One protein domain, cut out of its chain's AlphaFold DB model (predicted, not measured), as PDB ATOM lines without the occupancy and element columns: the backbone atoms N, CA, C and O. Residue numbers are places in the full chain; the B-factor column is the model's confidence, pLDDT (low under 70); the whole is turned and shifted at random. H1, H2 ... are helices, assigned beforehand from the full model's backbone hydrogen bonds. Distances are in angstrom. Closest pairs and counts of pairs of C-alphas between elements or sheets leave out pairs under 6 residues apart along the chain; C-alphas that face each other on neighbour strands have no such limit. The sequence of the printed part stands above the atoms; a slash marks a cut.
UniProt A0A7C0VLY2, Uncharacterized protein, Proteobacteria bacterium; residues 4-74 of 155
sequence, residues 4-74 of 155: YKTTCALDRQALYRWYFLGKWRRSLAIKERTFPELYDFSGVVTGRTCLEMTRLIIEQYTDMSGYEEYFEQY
ATOM      1  N   TYR A   4     259.099 177.740 230.642       94.19
ATOM      2  CA  TYR A   4     257.874 177.191 231.226       94.19
ATOM      3  C   TYR A   4     256.899 176.776 230.120       94.19
ATOM      4  O   TYR A   4     256.428 175.630 230.106       94.19
ATOM      5  N   LYS A   5     256.660 177.655 229.135       93.19
ATOM      6  CA  LYS A   5     255.841 177.323 227.953       93.19
ATOM      7  C   LYS A   5     256.415 176.139 227.184       93.19
ATOM      8  O   LYS A   5     255.668 175.225 226.835       93.19
ATOM      9  N   THR A   6     257.733 176.119 226.990       92.38
ATOM     10  CA  THR A   6     258.439 175.024 226.303       92.38
ATOM     11  C   THR A   6     258.232 173.688 227.023       92.38
ATOM     12  O   THR A   6     257.890 172.677 226.405       92.38
ATOM     13  N   THR A   7     258.354 173.675 228.353       94.50
ATOM     14  CA  THR A   7     258.129 172.469 229.170       94.50
ATOM     15  C   THR A   7     256.674 172.004 229.077       94.50
ATOM     16  O   THR A   7     256.406 170.813 228.905       94.50
ATOM     17  N   CYS A   8     255.719 172.937 229.101       94.94
ATOM     18  CA  CYS A   8     254.303 172.626 228.909       94.94
ATOM     19  C   CYS A   8     254.006 172.058 227.509       94.94
ATOM     20  O   CYS A   8     253.198 171.135 227.381       94.94
ATOM     21  N   ALA A   9     254.637 172.589 226.457       93.12
ATOM     22  CA  ALA A   9     254.493 172.099 225.086       93.12
ATOM     23  C   ALA A   9     255.058 170.678 224.933       93.12
ATOM     24  O   ALA A   9     254.401 169.807 224.350       93.12
ATOM     25  N   LEU A  10     256.220 170.417 225.536       93.94
ATOM     26  CA  LEU A  10     256.837 169.093 225.618       93.94
ATOM     27  C   LEU A  10     255.906 168.086 226.300       93.94
ATOM     28  O   LEU A  10     255.675 166.994 225.775       93.94
ATOM     29  N   ASP A  11     255.310 168.462 227.432       95.50
ATOM     30  CA  ASP A  11     254.424 167.585 228.202       95.50
ATOM     31  C   ASP A  11     253.105 167.252 227.494       95.50
ATOM     32  O   ASP A  11     252.495 166.210 227.774       95.50
ATOM     33  N   ARG A  12     252.659 168.089 226.553       94.69
ATOM     34  CA  ARG A  12     251.482 167.813 225.712       94.69
ATOM     35  C   ARG A  12     251.767 166.774 224.627       94.69
ATOM     36  O   ARG A  12     250.836 166.128 224.147       94.69
ATOM     37  N   GLN A  13     253.031 166.564 224.269       93.19
ATOM     38  CA  GLN A  13     253.428 165.630 223.221       93.19
ATOM     39  C   GLN A  13     253.851 164.289 223.821       93.19
ATOM     40  O   GLN A  13     254.947 164.136 224.352       93.19
ATOM     41  N   ALA A  14     252.983 163.279 223.712       92.88
ATOM     42  CA  ALA A  14     253.152 161.996 224.401       92.88
ATOM     43  C   ALA A  14     254.503 161.303 224.132       92.88
ATOM     44  O   ALA A  14     255.098 160.761 225.062       92.88
ATOM     45  N   LEU A  15     254.989 161.342 222.884       91.88
ATOM     46  CA  LEU A  15     256.272 160.744 222.503       91.88
ATOM     47  C   LEU A  15     257.453 161.463 223.171       91.88
ATOM     48  O   LEU A  15     258.298 160.808 223.782       91.88
ATOM     49  N   TYR A  16     257.483 162.797 223.096       91.19
ATOM     50  CA  TYR A  16     258.528 163.610 223.717       91.19
ATOM     51  C   TYR A  16     258.496 163.491 225.239       91.19
ATOM     52  O   TYR A  16     259.524 163.191 225.843       91.19
ATOM     53  N   ARG A  17     257.316 163.613 225.857       95.69
ATOM     54  CA  ARG A  17     257.138 163.415 227.300       95.69
ATOM     55  C   ARG A  17     257.659 162.052 227.753       95.69
ATOM     56  O   ARG A  17     258.437 161.981 228.697       95.69
ATOM     57  N   TRP A  18     257.271 160.965 227.082       95.25
ATOM     58  CA  TRP A  18     257.756 159.620 227.418       95.25
ATOM     59  C   TRP A  18     259.285 159.524 227.328       95.25
ATOM     60  O   TRP A  18     259.930 159.031 228.257       95.25
ATOM     61  N   TYR A  19     259.861 160.037 226.240       94.94
ATOM     62  CA  TYR A  19     261.300 160.016 226.000       94.94
ATOM     63  C   TYR A  19     262.084 160.802 227.061       94.94
ATOM     64  O   TYR A  19     263.023 160.269 227.663       94.94
ATOM     65  N   PHE A  20     261.692 162.052 227.317       95.56
ATOM     66  CA  PHE A  20     262.390 162.933 228.250       95.56
ATOM     67  C   PHE A  20     262.214 162.495 229.702       95.56
ATOM     68  O   PHE A  20     263.205 162.462 230.428       95.56
ATOM     69  N   LEU A  21     261.026 162.038 230.113       97.00
ATOM     70  CA  LEU A  21     260.839 161.439 231.440       97.00
ATOM     71  C   LEU A  21     261.725 160.206 231.635       97.00
ATOM     72  O   LEU A  21     262.343 160.047 232.685       97.00
ATOM     73  N   GLY A  22     261.820 159.333 230.627       96.81
ATOM     74  CA  GLY A  22     262.686 158.156 230.682       96.81
ATOM     75  C   GLY A  22     264.161 158.528 230.851       96.81
ATOM     76  O   GLY A  22     264.840 158.007 231.742       96.81
ATOM     77  N   LYS A  23     264.654 159.467 230.034       96.50
ATOM     78  CA  LYS A  23     266.028 159.981 230.142       96.50
ATOM     79  C   LYS A  23     266.291 160.652 231.485       96.50
ATOM     80  O   LYS A  23     267.333 160.404 232.092       96.50
ATOM     81  N   TRP A  24     265.359 161.470 231.951       97.31
ATOM     82  CA  TRP A  24     265.548 162.232 233.171       97.31
ATOM     83  C   TRP A  24     265.541 161.346 234.411       97.31
ATOM     84  O   TRP A  24     266.481 161.412 235.197       97.31
ATOM     85  N   ARG A  25     264.581 160.419 234.536       97.31
ATOM     86  CA  ARG A  25     264.574 159.422 235.623       97.31
ATOM     87  C   ARG A  25     265.863 158.606 235.655       97.31
ATOM     88  O   ARG A  25     266.413 158.372 236.725       97.31
ATOM     89  N   ARG A  26     266.389 158.216 234.486       97.25
ATOM     90  CA  ARG A  26     267.692 157.542 234.397       97.25
ATOM     91  C   ARG A  26     268.827 158.427 234.917       97.25
ATOM     92  O   ARG A  26     269.688 157.931 235.635       97.25
ATOM     93  N   SER A  27     268.846 159.706 234.548       97.12
ATOM     94  CA  SER A  27     269.850 160.662 235.028       97.12
ATOM     95  C   SER A  27     269.778 160.853 236.548       97.12
ATOM     96  O   SER A  27     270.814 160.788 237.207       97.12
ATOM     97  N   LEU A  28     268.572 160.987 237.109       96.56
ATOM     98  CA  LEU A  28     268.356 161.097 238.555       96.56
ATOM     99  C   LEU A  28     268.813 159.840 239.297       96.56
ATOM    100  O   LEU A  28     269.565 159.958 240.255       96.56
ATOM    101  N   ALA A  29     268.470 158.646 238.807       96.50
ATOM    102  CA  ALA A  29     268.912 157.389 239.415       96.50
ATOM    103  C   ALA A  29     270.445 157.242 239.430       96.50
ATOM    104  O   ALA A  29     271.017 156.691 240.369       96.50
ATOM    105  N   ILE A  30     271.134 157.742 238.394       97.38
ATOM    106  CA  ILE A  30     272.603 157.789 238.378       97.38
ATOM    107  C   ILE A  30     273.106 158.768 239.443       97.38
ATOM    108  O   ILE A  30     273.979 158.401 240.224       97.38
ATOM    109  N   LYS A  31     272.542 159.980 239.503       96.50
ATOM    110  CA  LYS A  31     272.935 161.013 240.472       96.50
ATOM    111  C   LYS A  31     272.727 160.551 241.922       96.50
ATOM    112  O   LYS A  31     273.628 160.724 242.733       96.50
ATOM    113  N   GLU A  32     271.603 159.902 242.214       96.88
ATOM    114  CA  GLU A  32     271.290 159.298 243.519       96.88
ATOM    115  C   GLU A  32     272.284 158.200 243.893       96.88
ATOM    116  O   GLU A  32     272.829 158.200 244.989       96.88
ATOM    117  N   ARG A  33     272.614 157.296 242.962       97.25
ATOM    118  CA  ARG A  33     273.617 156.252 243.216       97.25
ATOM    119  C   ARG A  33     275.014 156.823 243.475       97.25
ATOM    120  O   ARG A  33     275.790 156.204 244.199       97.25
ATOM    121  N   THR A  34     275.366 157.933 242.831       97.94
ATOM    122  CA  THR A  34     276.683 158.568 242.984       97.94
ATOM    123  C   THR A  34     276.796 159.371 244.279       97.94
ATOM    124  O   THR A  34     277.879 159.398 244.853       97.94
ATOM    125  N   PHE A  35     275.702 159.979 244.740       96.88
ATOM    126  CA  PHE A  35     275.662 160.821 245.941       96.88
ATOM    127  C   PHE A  35     274.489 160.420 246.860       96.88
ATOM    128  O   PHE A  35     273.574 161.223 247.080       96.88
ATOM    129  N   PRO A  36     274.471 159.171 247.360       96.00
ATOM    130  CA  PRO A  36     273.338 158.622 248.112       96.00
ATOM    131  C   PRO A  36     273.100 159.321 249.455       96.00
ATOM    132  O   PRO A  36     272.016 159.232 250.020       96.00
ATOM    133  N   GLU A  37     274.102 160.013 249.990       96.69
ATOM    134  CA  GLU A  37     274.002 160.807 251.211       96.69
ATOM    135  C   GLU A  37     273.340 162.177 251.003       96.69
ATOM    136  O   GLU A  37     272.943 162.809 251.981       96.69
ATOM    137  N   LEU A  38     273.229 162.642 249.752       94.31
ATOM    138  CA  LEU A  38     272.694 163.966 249.413       94.31
ATOM    139  C   LEU A  38     271.301 163.919 248.788       94.31
ATOM    140  O   LEU A  38     270.571 164.904 248.878       94.31
ATOM    141  N   TYR A  39     270.941 162.821 248.120       96.12
ATOM    142  CA  TYR A  39     269.725 162.765 247.314       96.12
ATOM    143  C   TYR A  39     268.907 161.504 247.577       96.12
ATOM    144  O   TYR A  39     269.444 160.402 247.615       96.12
ATOM    145  N   ASP A  40     267.592 161.694 247.648       95.62
ATOM    146  CA  ASP A  40     266.564 160.658 247.559       95.62
ATOM    147  C   ASP A  40     265.519 161.124 246.534       95.62
ATOM    148  O   ASP A  40     264.668 161.977 246.805       95.62
ATOM    149  N   PHE A  41     265.591 160.594 245.312       96.50
ATOM    150  CA  PHE A  41     264.664 160.979 244.248       96.50
ATOM    151  C   PHE A  41     263.428 160.080 244.179       96.50
ATOM    152  O   PHE A  41     262.651 160.207 243.227       96.50
ATOM    153  N   SER A  42     263.195 159.206 245.167       93.06
ATOM    154  CA  SER A  42     262.060 158.274 245.176       93.06
ATOM    155  C   SER A  42     260.714 158.983 244.996       93.06
ATOM    156  O   SER A  42     259.872 158.513 244.230       93.06
ATOM    157  N   GLY A  43     260.536 160.156 245.614       93.00
ATOM    158  CA  GLY A  43     259.361 161.009 245.421       93.00
ATOM    159  C   GLY A  43     259.318 161.672 244.042       93.00
ATOM    160  O   GLY A  43     258.284 161.648 243.375       93.00
ATOM    161  N   VAL A  44     260.448 162.208 243.573       94.25
ATOM    162  CA  VAL A  44     260.554 162.934 242.295       94.25
ATOM    163  C   VAL A  44     260.209 162.038 241.104       94.25
ATOM    164  O   VAL A  44     259.460 162.444 240.218       94.25
ATOM    165  N   VAL A  45     260.704 160.796 241.071       93.94
ATOM    166  CA  VAL A  45     260.519 159.904 239.911       93.94
ATOM    167  C   VAL A  45     259.063 159.477 239.682       93.94
ATOM    168  O   VAL A  45     258.746 158.982 238.594       93.94
ATOM    169  N   THR A  46     258.179 159.700 240.663       93.44
ATOM    170  CA  THR A  46     256.731 159.454 240.547       93.44
ATOM    171  C   THR A  46     256.018 160.460 239.641       93.44
ATOM    172  O   THR A  46     254.941 160.141 239.127       93.44
ATOM    173  N   GLY A  47     256.634 161.623 239.390       94.25
ATOM    174  CA  GLY A  47     256.085 162.661 238.525       94.25
ATOM    175  C   GLY A  47     255.760 162.130 237.129       94.25
ATOM    176  O   GLY A  47     256.527 161.371 236.524       94.25
ATOM    177  N   ARG A  48     254.585 162.495 236.615       95.75
ATOM    178  CA  ARG A  48     254.028 162.024 235.336       95.75
ATOM    179  C   ARG A  48     254.317 162.965 234.175       95.75
ATOM    180  O   ARG A  48     254.070 162.589 233.028       95.75
ATOM    181  N   THR A  49     254.826 164.152 234.469       97.69
ATOM    182  CA  THR A  49     255.180 165.191 233.504       97.69
ATOM    183  C   THR A  49     256.536 165.794 233.858       97.69
ATOM    184  O   THR A  49     256.990 165.698 235.002       97.69
ATOM    185  N   CYS A  50     257.217 166.372 232.870       96.50
ATOM    186  CA  CYS A  50     258.467 167.085 233.091       96.50
ATOM    187  C   CYS A  50     258.237 168.269 234.035       96.50
ATOM    188  O   CYS A  50     259.000 168.441 234.979       96.50
ATOM    189  N   LEU A  51     257.138 169.009 233.871       97.25
ATOM    190  CA  LEU A  51     256.791 170.098 234.780       97.25
ATOM    191  C   LEU A  51     256.619 169.624 236.234       97.25
ATOM    192  O   LEU A  51     257.121 170.261 237.156       97.25
ATOM    193  N   GLU A  52     255.946 168.490 236.450       96.94
ATOM    194  CA  GLU A  52     255.726 167.942 237.793       96.94
ATOM    195  C   GLU A  52     257.036 167.488 238.441       96.94
ATOM    196  O   GLU A  52     257.276 167.781 239.610       96.94
ATOM    197  N   MET A  53     257.907 166.814 237.686       97.38
ATOM    198  CA  MET A  53     259.236 166.450 238.176       97.38
ATOM    199  C   MET A  53     260.089 167.692 238.487       97.38
ATOM    200  O   MET A  53     260.785 167.689 239.499       97.38
ATOM    201  N   THR A  54     260.004 168.763 237.684       96.69
ATOM    202  CA  THR A  54     260.684 170.040 237.974       96.69
ATOM    203  C   THR A  54     260.181 170.614 239.286       96.69
ATOM    204  O   THR A  54     260.988 170.878 240.171       96.69
ATOM    205  N   ARG A  55     258.858 170.728 239.454       96.62
ATOM    206  CA  ARG A  55     258.240 171.202 240.698       96.62
ATOM    207  C   ARG A  55     258.749 170.430 241.913       96.62
ATOM    208  O   ARG A  55     259.212 171.047 242.862       96.62
ATOM    209  N   LEU A  56     258.719 169.097 241.859       96.31
ATOM    210  CA  LEU A  56     259.174 168.252 242.966       96.31
ATOM    211  C   LEU A  56     260.662 168.446 243.285       96.31
ATOM    212  O   LEU A  56     261.034 168.401 244.451       96.31
ATOM    213  N   ILE A  57     261.514 168.667 242.279       95.69
ATOM    214  CA  ILE A  57     262.938 168.946 242.514       95.69
ATOM    215  C   ILE A  57     263.130 170.311 243.162       95.69
ATOM    216  O   ILE A  57     263.869 170.405 244.137       95.69
ATOM    217  N   ILE A  58     262.491 171.350 242.626       95.75
ATOM    218  CA  ILE A  58     262.636 172.716 243.134       95.75
ATOM    219  C   ILE A  58     262.163 172.793 244.587       95.75
ATOM    220  O   ILE A  58     262.905 173.278 245.435       95.75
ATOM    221  N   GLU A  59     261.005 172.205 244.897       94.12
ATOM    222  CA  GLU A  59     260.456 172.159 246.260       94.12
ATOM    223  C   GLU A  59     261.336 171.387 247.258       94.12
ATOM    224  O   GLU A  59     261.311 171.688 248.448       94.12
ATOM    225  N   GLN A  60     262.074 170.365 246.812       93.88
ATOM    226  CA  GLN A  60     262.845 169.492 247.710       93.88
ATOM    227  C   GLN A  60     264.318 169.884 247.846       93.88
ATOM    228  O   GLN A  60     264.928 169.589 248.871       93.88
ATOM    229  N   TYR A  61     264.907 170.487 246.813       94.12
ATOM    230  CA  TYR A  61     266.363 170.614 246.684       94.12
ATOM    231  C   TYR A  61     266.849 172.046 246.455       94.12
ATOM    232  O   TYR A  61     268.037 172.242 246.193       94.12
ATOM    233  N   THR A  62     265.968 173.043 246.529       93.56
ATOM    234  CA  THR A  62     266.338 174.453 246.372       93.56
ATOM    235  C   THR A  62     265.621 175.323 247.398       93.56
ATOM    236  O   THR A  62     264.576 174.938 247.912       93.56
ATOM    237  N   ASP A  63     266.160 176.516 247.646       93.56
ATOM    238  CA  ASP A  63     265.533 177.530 248.505       93.56
ATOM    239  C   ASP A  63     264.587 178.467 247.724       93.56
ATOM    240  O   ASP A  63     264.192 179.519 248.230       93.56
ATOM    241  N   MET A  64     264.250 178.126 246.474       93.31
ATOM    242  CA  MET A  64     263.350 178.927 245.641       93.31
ATOM    243  C   MET A  64     261.913 178.845 246.161       93.31
ATOM    244  O   MET A  64     261.475 177.826 246.694       93.31
ATOM    245  N   SER A  65     261.149 179.913 245.948       91.00
ATOM    246  CA  SER A  65     259.741 179.995 246.350       91.00
ATOM    247  C   SER A  65     258.826 179.038 245.574       91.00
ATOM    248  O   SER A  65     257.762 178.664 246.073       91.00
ATOM    249  N   GLY A  66     259.240 178.621 244.375       92.94
ATOM    250  CA  GLY A  66     258.499 177.707 243.514       92.94
ATOM    251  C   GLY A  66     259.192 177.471 242.174       92.94
ATOM    252  O   GLY A  66     260.214 178.081 241.854       92.94
ATOM    253  N   TYR A  67     258.627 176.574 241.365       93.81
ATOM    254  CA  TYR A  67     259.156 176.293 240.027       93.81
ATOM    255  C   TYR A  67     258.898 177.446 239.049       93.81
ATOM    256  O   TYR A  67     259.582 177.546 238.037       93.81
ATOM    257  N   GLU A  68     257.932 178.317 239.338       94.19
ATOM    258  CA  GLU A  68     257.676 179.548 238.597       94.19
ATOM    259  C   GLU A  68     258.882 180.491 238.668       94.19
ATOM    260  O   GLU A  68     259.371 180.911 237.623       94.19
ATOM    261  N   GLU A  69     259.420 180.730 239.872       93.81
ATOM    262  CA  GLU A  69     260.644 181.524 240.066       93.81
ATOM    263  C   GLU A  69     261.824 180.899 239.315       93.81
ATOM    264  O   GLU A  69     262.570 181.597 238.630       93.81
ATOM    265  N   TYR A  70     261.957 179.569 239.386       94.12
ATOM    266  CA  TYR A  70     262.965 178.846 238.615       94.12
ATOM    267  C   TYR A  70     262.857 179.160 237.118       94.12
ATOM    268  O   TYR A  70     263.861 179.491 236.499       94.12
ATOM    269  N   PHE A  71     261.664 179.082 236.521       94.38
ATOM    270  CA  PHE A  71     261.490 179.352 235.090       94.38
ATOM    271  C   PHE A  71     261.669 180.827 234.720       94.38
ATOM    272  O   PHE A  71     262.209 181.118 233.649       94.38
ATOM    273  N   GLU A  72     261.255 181.750 235.587       91.50
ATOM    274  CA  GLU A  72     261.417 183.190 235.375       91.50
ATOM    275  C   GLU A  72     262.899 183.567 235.221       91.50
ATOM    276  O   GLU A  72     263.245 184.305 234.302       91.50
ATOM    277  N   GLN A  73     263.798 182.954 236.002       90.00
ATOM    278  CA  GLN A  73     265.250 183.186 235.904       90.00
ATOM    279  C   GLN A  73     265.870 182.799 234.547       90.00
ATOM    280  O   GLN A  73     266.949 183.284 234.210       90.00
ATOM    281  N   TYR A  74     265.217 181.936 233.763       88.56
ATOM    282  CA  TYR A  74     265.682 181.519 232.429       88.56
ATOM    283  C   TYR A  74     264.854 182.116 231.289       88.56
ATOM    284  O   TYR A  74     265.094 181.806 230.119       88.56
TER     285      TYR A  74
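This is residues 4 to 74 of the 155 residues of an uncharacterized protein of Proteobacteria bacterium (UniProt A0A7C0VLY2). One long helix, H2, makes one long side of the model, and the shorter H1 turns off from its first end at a corner. From the far end of H2 the link of residues 35 to 49 folds back to the start of H3, which then runs the same way as H2 at a small angle; H4 crosses H3 on the side away from H2, with its Phe 71 near the first residue of H1. The printed part has 71 residues with four named helices, in the order H1, H2, H3, H4, and no named strand. The class is all helix, with 48 of the 71 printed residues in the helices. The whole is compact, with a radius of gyration of the C-alphas of 12.4 A, and the C-alphas span 34 by 28 by 18 A along their three main axes.

Begin with H2, residues 14 to 34, the longest helix. Look next at H3, residues 50 to 61: H2 and H3 only just touch, with 3 pairs of C-alphas within 8 A, made by residues 17 to 21 of H2 and by residue 50 of H3 alone. Their closest C-alphas are those of Leu 21 and Cys 50, 6.3 A apart, and the two helices run the same way at a shallow tilt of 25 degrees. At the other end of the tight link before H2 you find H1, residues 4 to 12. H1 and H2 touch only at the corner by that link, and only just, with 3 pairs of C-alphas within 8 A; the closest are those of Asp 11 and Arg 17, 5.1 A apart. They run opposite ways at a steep tilt of 68 degrees, only just short of about perpendicular. H1 also touches H3, at residues 50 to 51 of H3 alone. The closest C-alphas there are those of Thr 7 and Leu 51, 6.2 A apart, and the two run opposite ways at a steep tilt of 52 degrees. Farther out, H4, residues 67 to 72, touches H3 along residues 54 to 59 of H3 alone, closest at the C-alphas of Arg 55 and Tyr 67, 5.2 A apart. H3 and H4 are about perpendicular, at 77 degrees. H3 is the hub, the helix that touches most other helices, three in number. With the corner of H1 and H2 left out, one of three touching pairs is at a shallow tilt, and the helix packing is mostly crossed, but only just. H4 and H1 are close but not clearly touching, with the C-alphas of Tyr 4 and Phe 71 closest at 5.7 A, while H2 and H4 are apart. In H1, H2, H3 and H4 every O i to N i+4 pair is within hydrogen-bond range.

Find C-alpha 14 at (253.152, 161.996, 224.401); from there H2 runs 30.2 A to C-alpha 34 at (276.683, 158.568, 242.984). H3 begins at C-alpha 50, (258.467, 167.085, 233.091), and is 16.1 A long to C-alpha 61. Go back to C-alpha 4 at (257.874, 177.191, 231.226), where H1 begins; it is 12.6 A long to C-alpha 12. H4 is 8.6 A long, from C-alpha 67 to C-alpha 72 at (261.417, 183.190, 235.375).

The two C-alphas farthest apart are those of Gln 13 and Glu 37, at 35.1 A, while those of Tyr 4 and Tyr 74, the first and last printed residues, are 9.0 A apart. The printed part has no cut. The link from H2 to H3 is long, with 15 residues, and those from H1 to H2 and from H3 to H4 are tight. The mean pLDDT of the printed part is 94.9, and no printed residue is under 70.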